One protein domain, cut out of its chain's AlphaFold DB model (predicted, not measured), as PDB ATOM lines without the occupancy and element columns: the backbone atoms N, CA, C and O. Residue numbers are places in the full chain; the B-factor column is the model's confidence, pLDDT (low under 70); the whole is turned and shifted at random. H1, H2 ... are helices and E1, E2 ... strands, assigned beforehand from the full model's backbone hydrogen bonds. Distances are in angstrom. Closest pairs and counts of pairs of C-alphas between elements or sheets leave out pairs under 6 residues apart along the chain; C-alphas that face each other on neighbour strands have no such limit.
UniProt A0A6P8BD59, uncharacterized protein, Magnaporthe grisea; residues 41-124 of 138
ATOM      1  N   THR A  41     -20.238 -34.236 -63.314       83.38
ATOM      2  CA  THR A  41     -19.989 -35.022 -64.526       83.38
ATOM      3  C   THR A  41     -20.636 -34.344 -65.726       83.38
ATOM      4  O   THR A  41     -21.664 -33.681 -65.604       83.38
ATOM      5  N   LYS A  42     -20.010 -34.470 -66.902       88.25
ATOM      6  CA  LYS A  42     -20.503 -33.903 -68.165       88.25
ATOM      7  C   LYS A  42     -20.819 -35.005 -69.162       88.25
ATOM      8  O   LYS A  42     -20.053 -35.954 -69.292       88.25
ATOM      9  N   ALA A  43     -21.881 -34.823 -69.939       87.19
ATOM     10  CA  ALA A  43     -22.193 -35.685 -71.074       87.19
ATOM     11  C   ALA A  43     -22.623 -34.861 -72.293       87.19
ATOM     12  O   ALA A  43     -23.353 -33.876 -72.142       87.19
ATOM     13  N   PRO A  44     -22.212 -35.262 -73.511       87.75
ATOM     14  CA  PRO A  44     -22.745 -34.673 -74.731       87.75
ATOM     15  C   PRO A  44     -24.232 -35.015 -74.872       87.75
ATOM     16  O   PRO A  44     -24.665 -36.110 -74.495       87.75
ATOM     17  N   TRP A  45     -25.013 -34.095 -75.435       86.88
ATOM     18  CA  TRP A  45     -26.436 -34.310 -75.702       86.88
ATOM     19  C   TRP A  45     -26.789 -34.070 -77.167       86.88
ATOM     20  O   TRP A  45     -27.233 -35.007 -77.825       86.88
ATOM     21  N   GLY A  46     -26.553 -32.865 -77.688       85.75
ATOM     22  CA  GLY A  46     -26.853 -32.522 -79.079       85.75
ATOM     23  C   GLY A  46     -28.345 -32.343 -79.379       85.75
ATOM     24  O   GLY A  46     -28.771 -32.551 -80.513       85.75
ATOM     25  N   LEU A  47     -29.157 -31.995 -78.373       85.06
ATOM     26  CA  LEU A  47     -30.608 -31.860 -78.526       85.06
ATOM     27  C   LEU A  47     -30.969 -30.488 -79.098       85.06
ATOM     28  O   LEU A  47     -30.617 -29.460 -78.518       85.06
ATOM     29  N   LYS A  48     -31.688 -30.462 -80.222       85.50
ATOM     30  CA  LYS A  48     -32.184 -29.220 -80.824       85.50
ATOM     31  C   LYS A  48     -33.317 -28.626 -79.989       85.50
ATOM     32  O   LYS A  48     -34.125 -29.352 -79.416       85.50
ATOM     33  N   LEU A  49     -33.346 -27.302 -79.918       83.44
ATOM     34  CA  LEU A  49     -34.396 -26.532 -79.265       83.44
ATOM     35  C   LEU A  49     -35.174 -25.741 -80.305       83.44
ATOM     36  O   LEU A  49     -34.608 -25.332 -81.317       83.44
ATOM     37  N   SER A  50     -36.452 -25.495 -80.017       84.69
ATOM     38  CA  SER A  50     -37.243 -24.485 -80.713       84.69
ATOM     39  C   SER A  50     -36.916 -23.078 -80.175       84.69
ATOM     40  O   SER A  50     -36.433 -22.931 -79.051       84.69
ATOM     41  N   ALA A  51     -37.192 -22.015 -80.945       83.88
ATOM     42  CA  ALA A  51     -36.856 -20.646 -80.537       83.88
ATOM     43  C   ALA A  51     -37.682 -20.260 -79.305       83.88
ATOM     44  O   ALA A  51     -37.208 -19.574 -78.400       83.88
ATOM     45  N   THR A  52     -38.911 -20.776 -79.268       86.62
ATOM     46  CA  THR A  52     -39.843 -20.684 -78.153       86.62
ATOM     47  C   THR A  52     -39.280 -21.351 -76.900       86.62
ATOM     48  O   THR A  52     -39.265 -20.732 -75.840       86.62
ATOM     49  N   ASP A  53     -38.774 -22.581 -76.998       86.62
ATOM     50  CA  ASP A  53     -38.240 -23.301 -75.834       86.62
ATOM     51  C   ASP A  53     -36.910 -22.740 -75.360       86.62
ATOM     52  O   ASP A  53     -36.662 -22.642 -74.160       86.62
ATOM     53  N   TYR A  54     -36.084 -22.273 -76.291       85.88
ATOM     54  CA  TYR A  54     -34.882 -21.534 -75.958       85.88
ATOM     55  C   TYR A  54     -35.200 -20.225 -75.214       85.88
ATOM     56  O   TYR A  54     -34.535 -19.896 -74.230       85.88
ATOM     57  N   ALA A  55     -36.250 -19.499 -75.616       85.50
ATOM     58  CA  ALA A  55     -36.713 -18.316 -74.895       85.50
ATOM     59  C   ALA A  55     -37.226 -18.658 -73.484       85.50
ATOM     60  O   ALA A  55     -36.874 -17.955 -72.537       85.50
ATOM     61  N   LYS A  56     -37.984 -19.754 -73.321       86.56
ATOM     62  CA  LYS A  56     -38.438 -20.248 -72.005       86.56
ATOM     63  C   LYS A  56     -37.253 -20.597 -71.098       86.56
ATOM     64  O   LYS A  56     -37.198 -20.148 -69.958       86.56
ATOM     65  N   LEU A  57     -36.268 -21.335 -71.618       85.12
ATOM     66  CA  LEU A  57     -35.058 -21.710 -70.878       85.12
ATOM     67  C   LEU A  57     -34.244 -20.488 -70.440       85.12
ATOM     68  O   LEU A  57     -33.749 -20.461 -69.317       85.12
ATOM     69  N   LYS A  58     -34.140 -19.462 -71.294       83.81
ATOM     70  CA  LYS A  58     -33.471 -18.201 -70.943       83.81
ATOM     71  C   LYS A  58     -34.230 -17.368 -69.919       83.81
ATOM     72  O   LYS A  58     -33.592 -16.731 -69.088       83.81
ATOM     73  N   ALA A  59     -35.558 -17.339 -70.001       84.12
ATOM     74  CA  ALA A  59     -36.385 -16.646 -69.017       84.12
ATOM     75  C   ALA A  59     -36.234 -17.275 -67.622       84.12
ATOM     76  O   ALA A  59     -36.311 -16.569 -66.619       84.12
ATOM     77  N   GLY A  60     -35.955 -18.583 -67.579       78.38
ATOM     78  CA  GLY A  60     -35.827 -19.346 -66.347       78.38
ATOM     79  C   GLY A  60     -37.183 -19.592 -65.687       78.38
ATOM     80  O   GLY A  60     -38.222 -19.100 -66.122       78.38
ATOM     81  N   PHE A  61     -37.173 -20.397 -64.629       70.44
ATOM     82  CA  PHE A  61     -38.343 -20.634 -63.791       70.44
ATOM     83  C   PHE A  61     -37.910 -20.610 -62.333       70.44
ATOM     84  O   PHE A  61     -37.044 -21.384 -61.930       70.44
ATOM     85  N   CYS A  62     -38.518 -19.719 -61.560       62.47
ATOM     86  CA  CYS A  62     -38.414 -19.702 -60.113       62.47
ATOM     87  C   CYS A  62     -39.818 -19.983 -59.586       62.47
ATOM     88  O   CYS A  62     -40.724 -19.184 -59.814       62.47
ATOM     89  N   SER A  63     -40.025 -21.140 -58.964       59.06
ATOM     90  CA  SER A  63     -41.298 -21.409 -58.300       59.06
ATOM     91  C   SER A  63     -41.330 -20.635 -56.992       59.06
ATOM     92  O   SER A  63     -40.417 -20.787 -56.186       59.06
ATOM     93  N   GLU A  64     -42.385 -19.858 -56.764       57.50
ATOM     94  CA  GLU A  64     -42.604 -19.165 -55.486       57.50
ATOM     95  C   GLU A  64     -42.840 -20.161 -54.331       57.50
ATOM     96  O   GLU A  64     -42.493 -19.868 -53.193       57.50
ATOM     97  N   ASP A  65     -43.331 -21.367 -54.651       57.06
ATOM     98  CA  ASP A  65     -43.721 -22.406 -53.686       57.06
ATOM     99  C   ASP A  65     -42.764 -23.614 -53.624       57.06
ATOM    100  O   ASP A  65     -43.106 -24.647 -53.041       57.06
ATOM    101  N   LEU A  66     -41.579 -23.555 -54.252       53.09
ATOM    102  CA  LEU A  66     -40.568 -24.598 -54.017       53.09
ATOM    103  C   LEU A  66     -39.966 -24.369 -52.625       53.09
ATOM    104  O   LEU A  66     -38.894 -23.790 -52.491       53.09
ATOM    105  N   ASP A  67     -40.699 -24.819 -51.603       52.56
ATOM    106  CA  ASP A  67     -40.238 -24.976 -50.224       52.56
ATOM    107  C   ASP A  67     -38.798 -25.514 -50.208       52.56
ATOM    108  O   ASP A  67     -38.454 -26.407 -50.992       52.56
ATOM    109  N   ASP A  68     -38.001 -25.079 -49.227       52.31
ATOM    110  CA  ASP A  68     -36.616 -25.511 -48.951       52.31
ATOM    111  C   ASP A  68     -36.414 -27.048 -48.914       52.31
ATOM    112  O   ASP A  68     -35.296 -27.566 -48.942       52.31
ATOM    113  N   ARG A  69     -37.517 -27.802 -48.881       50.56
ATOM    114  CA  ARG A  69     -37.612 -29.261 -49.002       50.56
ATOM    115  C   ARG A  69     -37.257 -29.810 -50.388       50.56
ATOM    116  O   ARG A  69     -37.115 -31.016 -50.514       50.56
ATOM    117  N   TYR A  70     -37.112 -28.981 -51.418       51.41
ATOM    118  CA  TYR A  70     -36.680 -29.425 -52.752       51.41
ATOM    119  C   TYR A  70     -35.268 -28.954 -53.122       51.41
ATOM    120  O   TYR A  70     -34.801 -29.235 -54.225       51.41
ATOM    121  N   LEU A  71     -34.545 -28.314 -52.190       51.34
ATOM    122  CA  LEU A  71     -33.138 -27.921 -52.363       51.34
ATOM    123  C   LEU A  71     -32.180 -29.119 -52.493       51.34
ATOM    124  O   LEU A  71     -30.997 -28.927 -52.729       51.34
ATOM    125  N   TRP A  72     -32.672 -30.348 -52.331       52.84
ATOM    126  CA  TRP A  72     -31.905 -31.585 -52.507       52.84
ATOM    127  C   TRP A  72     -32.050 -32.166 -53.918       52.84
ATOM    128  O   TRP A  72     -31.498 -33.229 -54.190       52.84
ATOM    129  N   MET A  73     -32.783 -31.501 -54.821       57.50
ATOM    130  CA  MET A  73     -32.724 -31.870 -56.230       57.50
ATOM    131  C   MET A  73     -31.321 -31.578 -56.764       57.50
ATOM    132  O   MET A  73     -30.845 -30.445 -56.705       57.50
ATOM    133  N   GLU A  74     -30.690 -32.625 -57.286       64.50
ATOM    134  CA  GLU A  74     -29.436 -32.603 -58.031       64.50
ATOM    135  C   GLU A  74     -29.348 -31.363 -58.934       64.50
ATOM    136  O   GLU A  74     -30.218 -31.107 -59.773       64.50
ATOM    137  N   ALA A  75     -28.290 -30.568 -58.763       73.38
ATOM    138  CA  ALA A  75     -28.065 -29.413 -59.616       73.38
ATOM    139  C   ALA A  75     -27.752 -29.892 -61.044       73.38
ATOM    140  O   ALA A  75     -26.755 -30.580 -61.271       73.38
ATOM    141  N   ILE A  76     -28.582 -29.495 -62.014       78.88
ATOM    142  CA  ILE A  76     -28.383 -29.761 -63.445       78.88
ATOM    143  C   ILE A  76     -28.119 -28.442 -64.176       78.88
ATOM    144  O   ILE A  76     -28.905 -27.499 -64.096       78.88
ATOM    145  N   ALA A  77     -27.038 -28.392 -64.955       85.88
ATOM    146  CA  ALA A  77     -26.714 -27.290 -65.853       85.88
ATOM    147  C   ALA A  77     -26.765 -27.731 -67.324       85.88
ATOM    148  O   ALA A  77     -26.109 -28.694 -67.734       85.88
ATOM    149  N   LEU A  78     -27.510 -26.980 -68.138       87.38
ATOM    150  CA  LEU A  78     -27.618 -27.172 -69.585       87.38
ATOM    151  C   LEU A  78     -26.713 -26.177 -70.316       87.38
ATOM    152  O   LEU A  78     -26.861 -24.966 -70.172       87.38
ATOM    153  N   HIS A  79     -25.791 -26.681 -71.134       88.62
ATOM    154  CA  HIS A  79     -24.898 -25.862 -71.956       88.62
ATOM    155  C   HIS A  79     -25.500 -25.706 -73.345       88.62
ATOM    156  O   HIS A  79     -25.421 -26.616 -74.177       88.62
ATOM    157  N   ILE A  80     -26.113 -24.551 -73.587       88.81
ATOM    158  CA  ILE A  80     -26.805 -24.250 -74.838       88.81
ATOM    159  C   ILE A  80     -25.858 -23.510 -75.782       88.81
ATOM    160  O   ILE A  80     -25.247 -22.511 -75.406       88.81
ATOM    161  N   LYS A  81     -25.743 -23.993 -77.018       87.94
ATOM    162  CA  LYS A  81     -25.091 -23.294 -78.124       87.94
ATOM    163  C   LYS A  81     -26.158 -22.628 -78.978       87.94
ATOM    164  O   LYS A  81     -27.103 -23.281 -79.420       87.94
ATOM    165  N   GLU A  82     -25.994 -21.338 -79.224       83.88
ATOM    166  CA  GLU A  82     -26.810 -20.625 -80.201       83.88
ATOM    167  C   GLU A  82     -26.416 -21.068 -81.615       83.88
ATOM    168  O   GLU A  82     -25.237 -21.282 -81.911       83.88
ATOM    169  N   GLY A  83     -27.405 -21.254 -82.489       71.12
ATOM    170  CA  GLY A  83     -27.139 -21.523 -83.894       71.12
ATOM    171  C   GLY A  83     -26.735 -20.238 -84.607       71.12
ATOM    172  O   GLY A  83     -27.318 -19.179 -84.397       71.12
ATOM    173  N   GLN A  84     -25.734 -20.319 -85.476       53.59
ATOM    174  CA  GLN A  84     -25.293 -19.177 -86.270       53.59
ATOM    175  C   GLN A  84     -26.204 -19.055 -87.510       53.59
ATOM    176  O   GLN A  84     -25.986 -19.749 -88.499       53.59
ATOM    177  N   GLY A  85     -27.264 -18.238 -87.435       62.59
ATOM    178  CA  GLY A  85     -28.274 -18.050 -88.498       62.59
ATOM    179  C   GLY A  85     -29.707 -18.338 -88.024       62.59
ATOM    180  O   GLY A  85     -30.009 -18.118 -86.857       62.59
ATOM    181  N   ASP A  86     -30.566 -18.897 -88.888       56.81
ATOM    182  CA  ASP A  86     -31.923 -19.421 -88.563       56.81
ATOM    183  C   ASP A  86     -31.877 -20.674 -87.643       56.81
ATOM    184  O   ASP A  86     -32.772 -21.514 -87.604       56.81
ATOM    185  N   GLY A  87     -30.751 -20.859 -86.948       56.28
ATOM    186  CA  GLY A  87     -30.422 -22.004 -86.120       56.28
ATOM    187  C   GLY A  87     -30.944 -21.805 -84.706       56.28
ATOM    188  O   GLY A  87     -30.418 -21.026 -83.918       56.28
ATOM    189  N   VAL A  88     -31.954 -22.592 -84.387       72.81
ATOM    190  CA  VAL A  88     -32.927 -22.414 -83.310       72.81
ATOM    191  C   VAL A  88     -32.385 -22.674 -81.869       72.81
ATOM    192  O   VAL A  88     -33.106 -22.539 -80.887       72.81
ATOM    193  N   ALA A  89     -31.069 -22.877 -81.723       84.75
ATOM    194  CA  ALA A  89     -30.307 -23.279 -80.525       84.75
ATOM    195  C   ALA A  89     -30.284 -24.796 -80.233       84.75
ATOM    196  O   ALA A  89     -31.144 -25.565 -80.656       84.75
ATOM    197  N   GLU A  90     -29.229 -25.247 -79.550       87.50
ATOM    198  CA  GLU A  90     -28.961 -26.659 -79.250       87.50
ATOM    199  C   GLU A  90     -28.413 -26.821 -77.829       87.50
ATOM    200  O   GLU A  90     -27.460 -26.142 -77.450       87.50
ATOM    201  N   ILE A  91     -28.944 -27.773 -77.061       88.62
ATOM    202  CA  ILE A  91     -28.313 -28.242 -75.825       88.62
ATOM    203  C   ILE A  91     -27.150 -29.155 -76.213       88.62
ATOM    204  O   ILE A  91     -27.328 -30.337 -76.512       88.62
ATOM    205  N   ALA A  92     -25.941 -28.607 -76.204       86.88
ATOM    206  CA  ALA A  92     -24.747 -29.333 -76.612       86.88
ATOM    207  C   ALA A  92     -24.279 -30.312 -75.529       86.88
ATOM    208  O   ALA A  92     -23.910 -31.449 -75.828       86.88
ATOM    209  N   THR A  93     -24.319 -29.874 -74.272       87.75
ATOM    210  CA  THR A  93     -23.773 -30.618 -73.133       87.75
ATOM    211  C   THR A  93     -24.690 -30.461 -71.928       87.75
ATOM    212  O   THR A  93     -25.257 -29.393 -71.711       87.75
ATOM    213  N   ILE A  94     -24.797 -31.506 -71.116       86.88
ATOM    214  CA  ILE A  94     -25.400 -31.461 -69.783       86.88
ATOM    215  C   ILE A  94     -24.310 -31.673 -68.738       86.88
ATOM    216  O   ILE A  94     -23.357 -32.423 -68.961       86.88
ATOM    217  N   THR A  95     -24.417 -30.973 -67.617       87.62
ATOM    218  CA  THR A  95     -23.597 -31.198 -66.429       87.62
ATOM    219  C   THR A  95     -24.514 -31.430 -65.245       87.62
ATOM    220  O   THR A  95     -25.491 -30.706 -65.096       87.62
ATOM    221  N   TRP A  96     -24.208 -32.423 -64.426       85.75
ATOM    222  CA  TRP A  96     -24.948 -32.722 -63.205       85.75
ATOM    223  C   TRP A  96     -23.967 -33.017 -62.077       85.75
ATOM    224  O   TRP A  96     -22.820 -33.397 -62.336       85.75
ATOM    225  N   ASP A  97     -24.400 -32.792 -60.845       78.56
ATOM    226  CA  ASP A  97     -23.651 -33.196 -59.659       78.56
ATOM    227  C   ASP A  97     -23.773 -34.717 -59.458       78.56
ATOM    228  O   ASP A  97     -24.870 -35.262 -59.517       78.56
ATOM    229  N   ASN A  98     -22.645 -35.404 -59.276       68.94
ATOM    230  CA  ASN A  98     -22.574 -36.847 -59.040       68.94
ATOM    231  C   ASN A  98     -22.101 -37.171 -57.608       68.94
ATOM    232  O   ASN A  98     -21.796 -38.323 -57.305       68.94
ATOM    233  N   ASP A  99     -22.003 -36.174 -56.720       64.75
ATOM    234  CA  ASP A  99     -21.706 -36.397 -55.301       64.75
ATOM    235  C   ASP A  99     -22.963 -36.816 -54.543       64.75
ATOM    236  O   ASP A  99     -23.518 -36.088 -53.719       64.75
ATOM    237  N   HIS A 100     -23.396 -38.032 -54.856       55.56
ATOM    238  CA  HIS A 100     -24.231 -38.825 -53.980       55.56
ATOM    239  C   HIS A 100     -23.391 -39.991 -53.466       55.56
ATOM    240  O   HIS A 100     -23.139 -40.975 -54.165       55.56
ATOM    241  N   GLU A 101     -22.960 -39.891 -52.205       48.62
ATOM    242  CA  GLU A 101     -22.529 -41.055 -51.438       48.62
ATOM    243  C   GLU A 101     -23.668 -42.096 -51.451       48.62
ATOM    244  O   GLU A 101     -24.603 -42.044 -50.658       48.62
ATOM    245  N   LYS A 102     -23.537 -43.093 -52.336       47.28
ATOM    246  CA  LYS A 102     -24.148 -44.435 -52.259       47.28
ATOM    247  C   LYS A 102     -25.564 -44.693 -52.789       47.28
ATOM    248  O   LYS A 102     -26.119 -45.722 -52.402       47.28
ATOM    249  N   SER A 103     -26.145 -43.942 -53.722       48.75
ATOM    250  CA  SER A 103     -27.362 -44.483 -54.356       48.75
ATOM    251  C   SER A 103     -27.541 -44.116 -55.819       48.75
ATOM    252  O   SER A 103     -27.939 -43.007 -56.142       48.75
ATOM    253  N   TYR A 104     -27.338 -45.153 -56.630       51.12
ATOM    254  CA  TYR A 104     -27.690 -45.316 -58.033       51.12
ATOM    255  C   TYR A 104     -26.866 -44.483 -59.007       51.12
ATOM    256  O   TYR A 104     -26.831 -43.262 -58.986       51.12
ATOM    257  N   GLU A 105     -26.149 -45.230 -59.840       54.75
ATOM    258  CA  GLU A 105     -25.350 -44.773 -60.961       54.75
ATOM    259  C   GLU A 105     -26.045 -43.604 -61.665       54.75
ATOM    260  O   GLU A 105     -27.206 -43.727 -62.054       54.75
ATOM    261  N   ALA A 106     -25.341 -42.490 -61.862       57.50
ATOM    262  CA  ALA A 106     -25.799 -41.428 -62.745       57.50
ATOM    263  C   ALA A 106     -25.100 -41.564 -64.111       57.50
ATOM    264  O   ALA A 106     -24.195 -40.782 -64.426       57.50
ATOM    265  N   PRO A 107     -25.456 -42.558 -64.955       71.19
ATOM    266  CA  PRO A 107     -25.071 -42.514 -66.351       71.19
ATOM    267  C   PRO A 107     -25.761 -41.288 -66.950       71.19
ATOM    268  O   PRO A 107     -26.924 -41.013 -66.654       71.19
ATOM    269  N   GLY A 108     -25.069 -40.528 -67.800       74.81
ATOM    270  CA  GLY A 108     -25.586 -39.257 -68.330       74.81
ATOM    271  C   GLY A 108     -26.955 -39.341 -69.026       74.81
ATOM    272  O   GLY A 108     -27.564 -38.313 -69.294       74.81
ATOM    273  N   GLU A 109     -27.459 -40.539 -69.318       79.50
ATOM    274  CA  GLU A 109     -28.834 -40.784 -69.747       79.50
ATOM    275  C   GLU A 109     -29.883 -40.436 -68.674       79.50
ATOM    276  O   GLU A 109     -30.881 -39.790 -68.992       79.50
ATOM    277  N   GLN A 110     -29.646 -40.780 -67.404       76.56
ATOM    278  CA  GLN A 110     -30.571 -40.472 -66.309       76.56
ATOM    279  C   GLN A 110     -30.643 -38.962 -66.052       76.56
ATOM    280  O   GLN A 110     -31.735 -38.400 -65.959       76.56
ATOM    281  N   ALA A 111     -29.491 -38.284 -66.075       79.88
ATOM    282  CA  ALA A 111     -29.429 -36.826 -65.988       79.88
ATOM    283  C   ALA A 111     -30.200 -36.154 -67.142       79.88
ATOM    284  O   ALA A 111     -30.916 -35.173 -66.938       79.88
ATOM    285  N   LYS A 112     -30.127 -36.706 -68.364       85.12
ATOM    286  CA  LYS A 112     -30.933 -36.230 -69.505       85.12
ATOM    287  C   LYS A 112     -32.432 -36.447 -69.276       85.12
ATOM    288  O   LYS A 112     -33.214 -35.542 -69.562       85.12
ATOM    289  N   LYS A 113     -32.849 -37.605 -68.744       81.69
ATOM    290  CA  LYS A 113     -34.260 -37.901 -68.412       81.69
ATOM    291  C   LYS A 113     -34.821 -36.905 -67.396       81.69
ATOM    292  O   LYS A 113     -35.881 -36.326 -67.644       81.69
ATOM    293  N   GLN A 114     -34.094 -36.662 -66.303       79.25
ATOM    294  CA  GLN A 114     -34.456 -35.673 -65.283       79.25
ATOM    295  C   GLN A 114     -34.507 -34.252 -65.858       79.25
ATOM    296  O   GLN A 114     -35.483 -33.536 -65.639       79.25
ATOM    297  N   ALA A 115     -33.508 -33.854 -66.653       83.94
ATOM    298  CA  ALA A 115     -33.479 -32.537 -67.283       83.94
ATOM    299  C   ALA A 115     -34.701 -32.297 -68.180       83.94
ATOM    300  O   ALA A 115     -35.320 -31.233 -68.109       83.94
ATOM    301  N   VAL A 116     -35.089 -33.290 -68.990       85.19
ATOM    302  CA  VAL A 116     -36.306 -33.199 -69.810       85.19
ATOM    303  C   VAL A 116     -37.554 -33.104 -68.942       85.19
ATOM    304  O   VAL A 116     -38.423 -32.285 -69.240       85.19
ATOM    305  N   TYR A 117     -37.654 -33.910 -67.880       82.12
ATOM    306  CA  TYR A 117     -38.783 -33.854 -66.953       82.12
ATOM    307  C   TYR A 117     -38.935 -32.452 -66.351       82.12
ATOM    308  O   TYR A 117     -39.994 -31.844 -66.488       82.12
ATOM    309  N   LEU A 118     -37.861 -31.891 -65.787       79.38
ATOM    310  CA  LEU A 118     -37.866 -30.550 -65.196       79.38
ATOM    311  C   LEU A 118     -38.249 -29.480 -66.221       79.38
ATOM    312  O   LEU A 118     -39.120 -28.651 -65.973       79.38
ATOM    313  N   CYS A 119     -37.654 -29.521 -67.410       84.25
ATOM    314  CA  CYS A 119     -37.946 -28.536 -68.443       84.25
ATOM    315  C   CYS A 119     -39.388 -28.659 -68.981       84.25
ATOM    316  O   CYS A 119     -40.010 -27.654 -69.323       84.25
ATOM    317  N   ARG A 120     -39.976 -29.860 -69.017       83.88
ATOM    318  CA  ARG A 120     -41.391 -30.044 -69.385       83.88
ATOM    319  C   ARG A 120     -42.349 -29.631 -68.280       83.88
ATOM    320  O   ARG A 120     -43.349 -28.982 -68.564       83.88
ATOM    321  N   CYS A 121     -42.073 -30.009 -67.040       77.94
ATOM    322  CA  CYS A 121     -42.967 -29.751 -65.917       77.94
ATOM    323  C   CYS A 121     -42.954 -28.276 -65.513       77.94
ATOM    324  O   CYS A 121     -44.022 -27.686 -65.348       77.94
ATOM    325  N   SER A 122     -41.764 -27.682 -65.425       78.56
ATOM    326  CA  SER A 122     -41.577 -26.319 -64.929       78.56
ATOM    327  C   SER A 122     -41.716 -25.275 -66.032       78.56
ATOM    328  O   SER A 122     -42.398 -24.272 -65.856       78.56
ATOM    329  N   LEU A 123     -41.105 -25.518 -67.197       81.62
ATOM    330  CA  LEU A 123     -41.055 -24.541 -68.291       81.62
ATOM    331  C   LEU A 123     -42.026 -24.844 -69.434       81.62
ATOM    332  O   LEU A 123     -42.206 -23.996 -70.303       81.62
ATOM    333  N   ARG A 124     -42.672 -26.021 -69.445       82.88
ATOM    334  CA  ARG A 124     -43.523 -26.476 -70.562       82.88
ATOM    335  C   ARG A 124     -42.765 -26.450 -71.895       82.88
ATOM    336  O   ARG A 124     -43.309 -26.014 -72.910       82.88
TER     337      ARG A 124
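This is residues 41 to 124 of the 138 residues of an uncharacterized protein of Magnaporthe grisea (UniProt A0A6P8BD59). A strongly twisted sheet of three strands has the long helix H2 packed across one face, making two layers, a sheet with a helix on one face; the short helix H1 meets the last part of H2 and grazes the sheet. The loops at opposite ends of the sheet hold Gly 85 and Lys 102, and residues 64 to 72 stick out in the long link from H1 to E2. The printed part has 84 residues, with E1, H1, E2, E3 and H2 along the chain; the sheet order is E1, E3, E2, antiparallel, and the class is mixed. It is flat, 45 by 31 by 14 A, and only just compact, close to loose, with a radius of gyration of the C-alphas of 13.9 A.

E1, residues 41 to 48, spans 21.2 A from C-alpha 41 at (-19.989, -35.022, -64.526). E3 is residues 90 to 97, 21.3 A, and E2 residues 76 to 81, 16.4 A. H2, residues 108 to 123, spans 21.4 A to C-alpha 123 at (-41.055, -24.541, -68.291); H1 is residues 51 to 59, 12.2 A.

Inner strand E3 pairs with E1, N 43 to O 94 at 3.0 A, and with E2 in a hairpin, N 79 to O 93 at 2.8 A. E1, H1 and E2 form a split strand-helix-strand unit, two strands that run the same way in one sheet with a helix between them along the chain and E3 between them in the sheet; its crossover is right-handed. H2 runs across the strands at a height over the sheet of 9.1 A; its closest C-alphas to E3 are Ala 111 and Trp 96, 6.7 A. H1 and H2 only just touch, with 3 pairs of C-alphas within 8 A, the closest Lys 56 and Leu 123 at 6.3 A, about perpendicular at 86 degrees; H2 uses residues 119 to 123 alone. In both helices every O i to N i+4 pair is within hydrogen-bond range.

The C-alphas of Gly 85 and Lys 102 are the two farthest apart, 45.0 A. The printed part has no cut; the link H1 to E2 is long. pLDDT is under 70 at residues 62 to 74, 84 to 87 and 98 to 106.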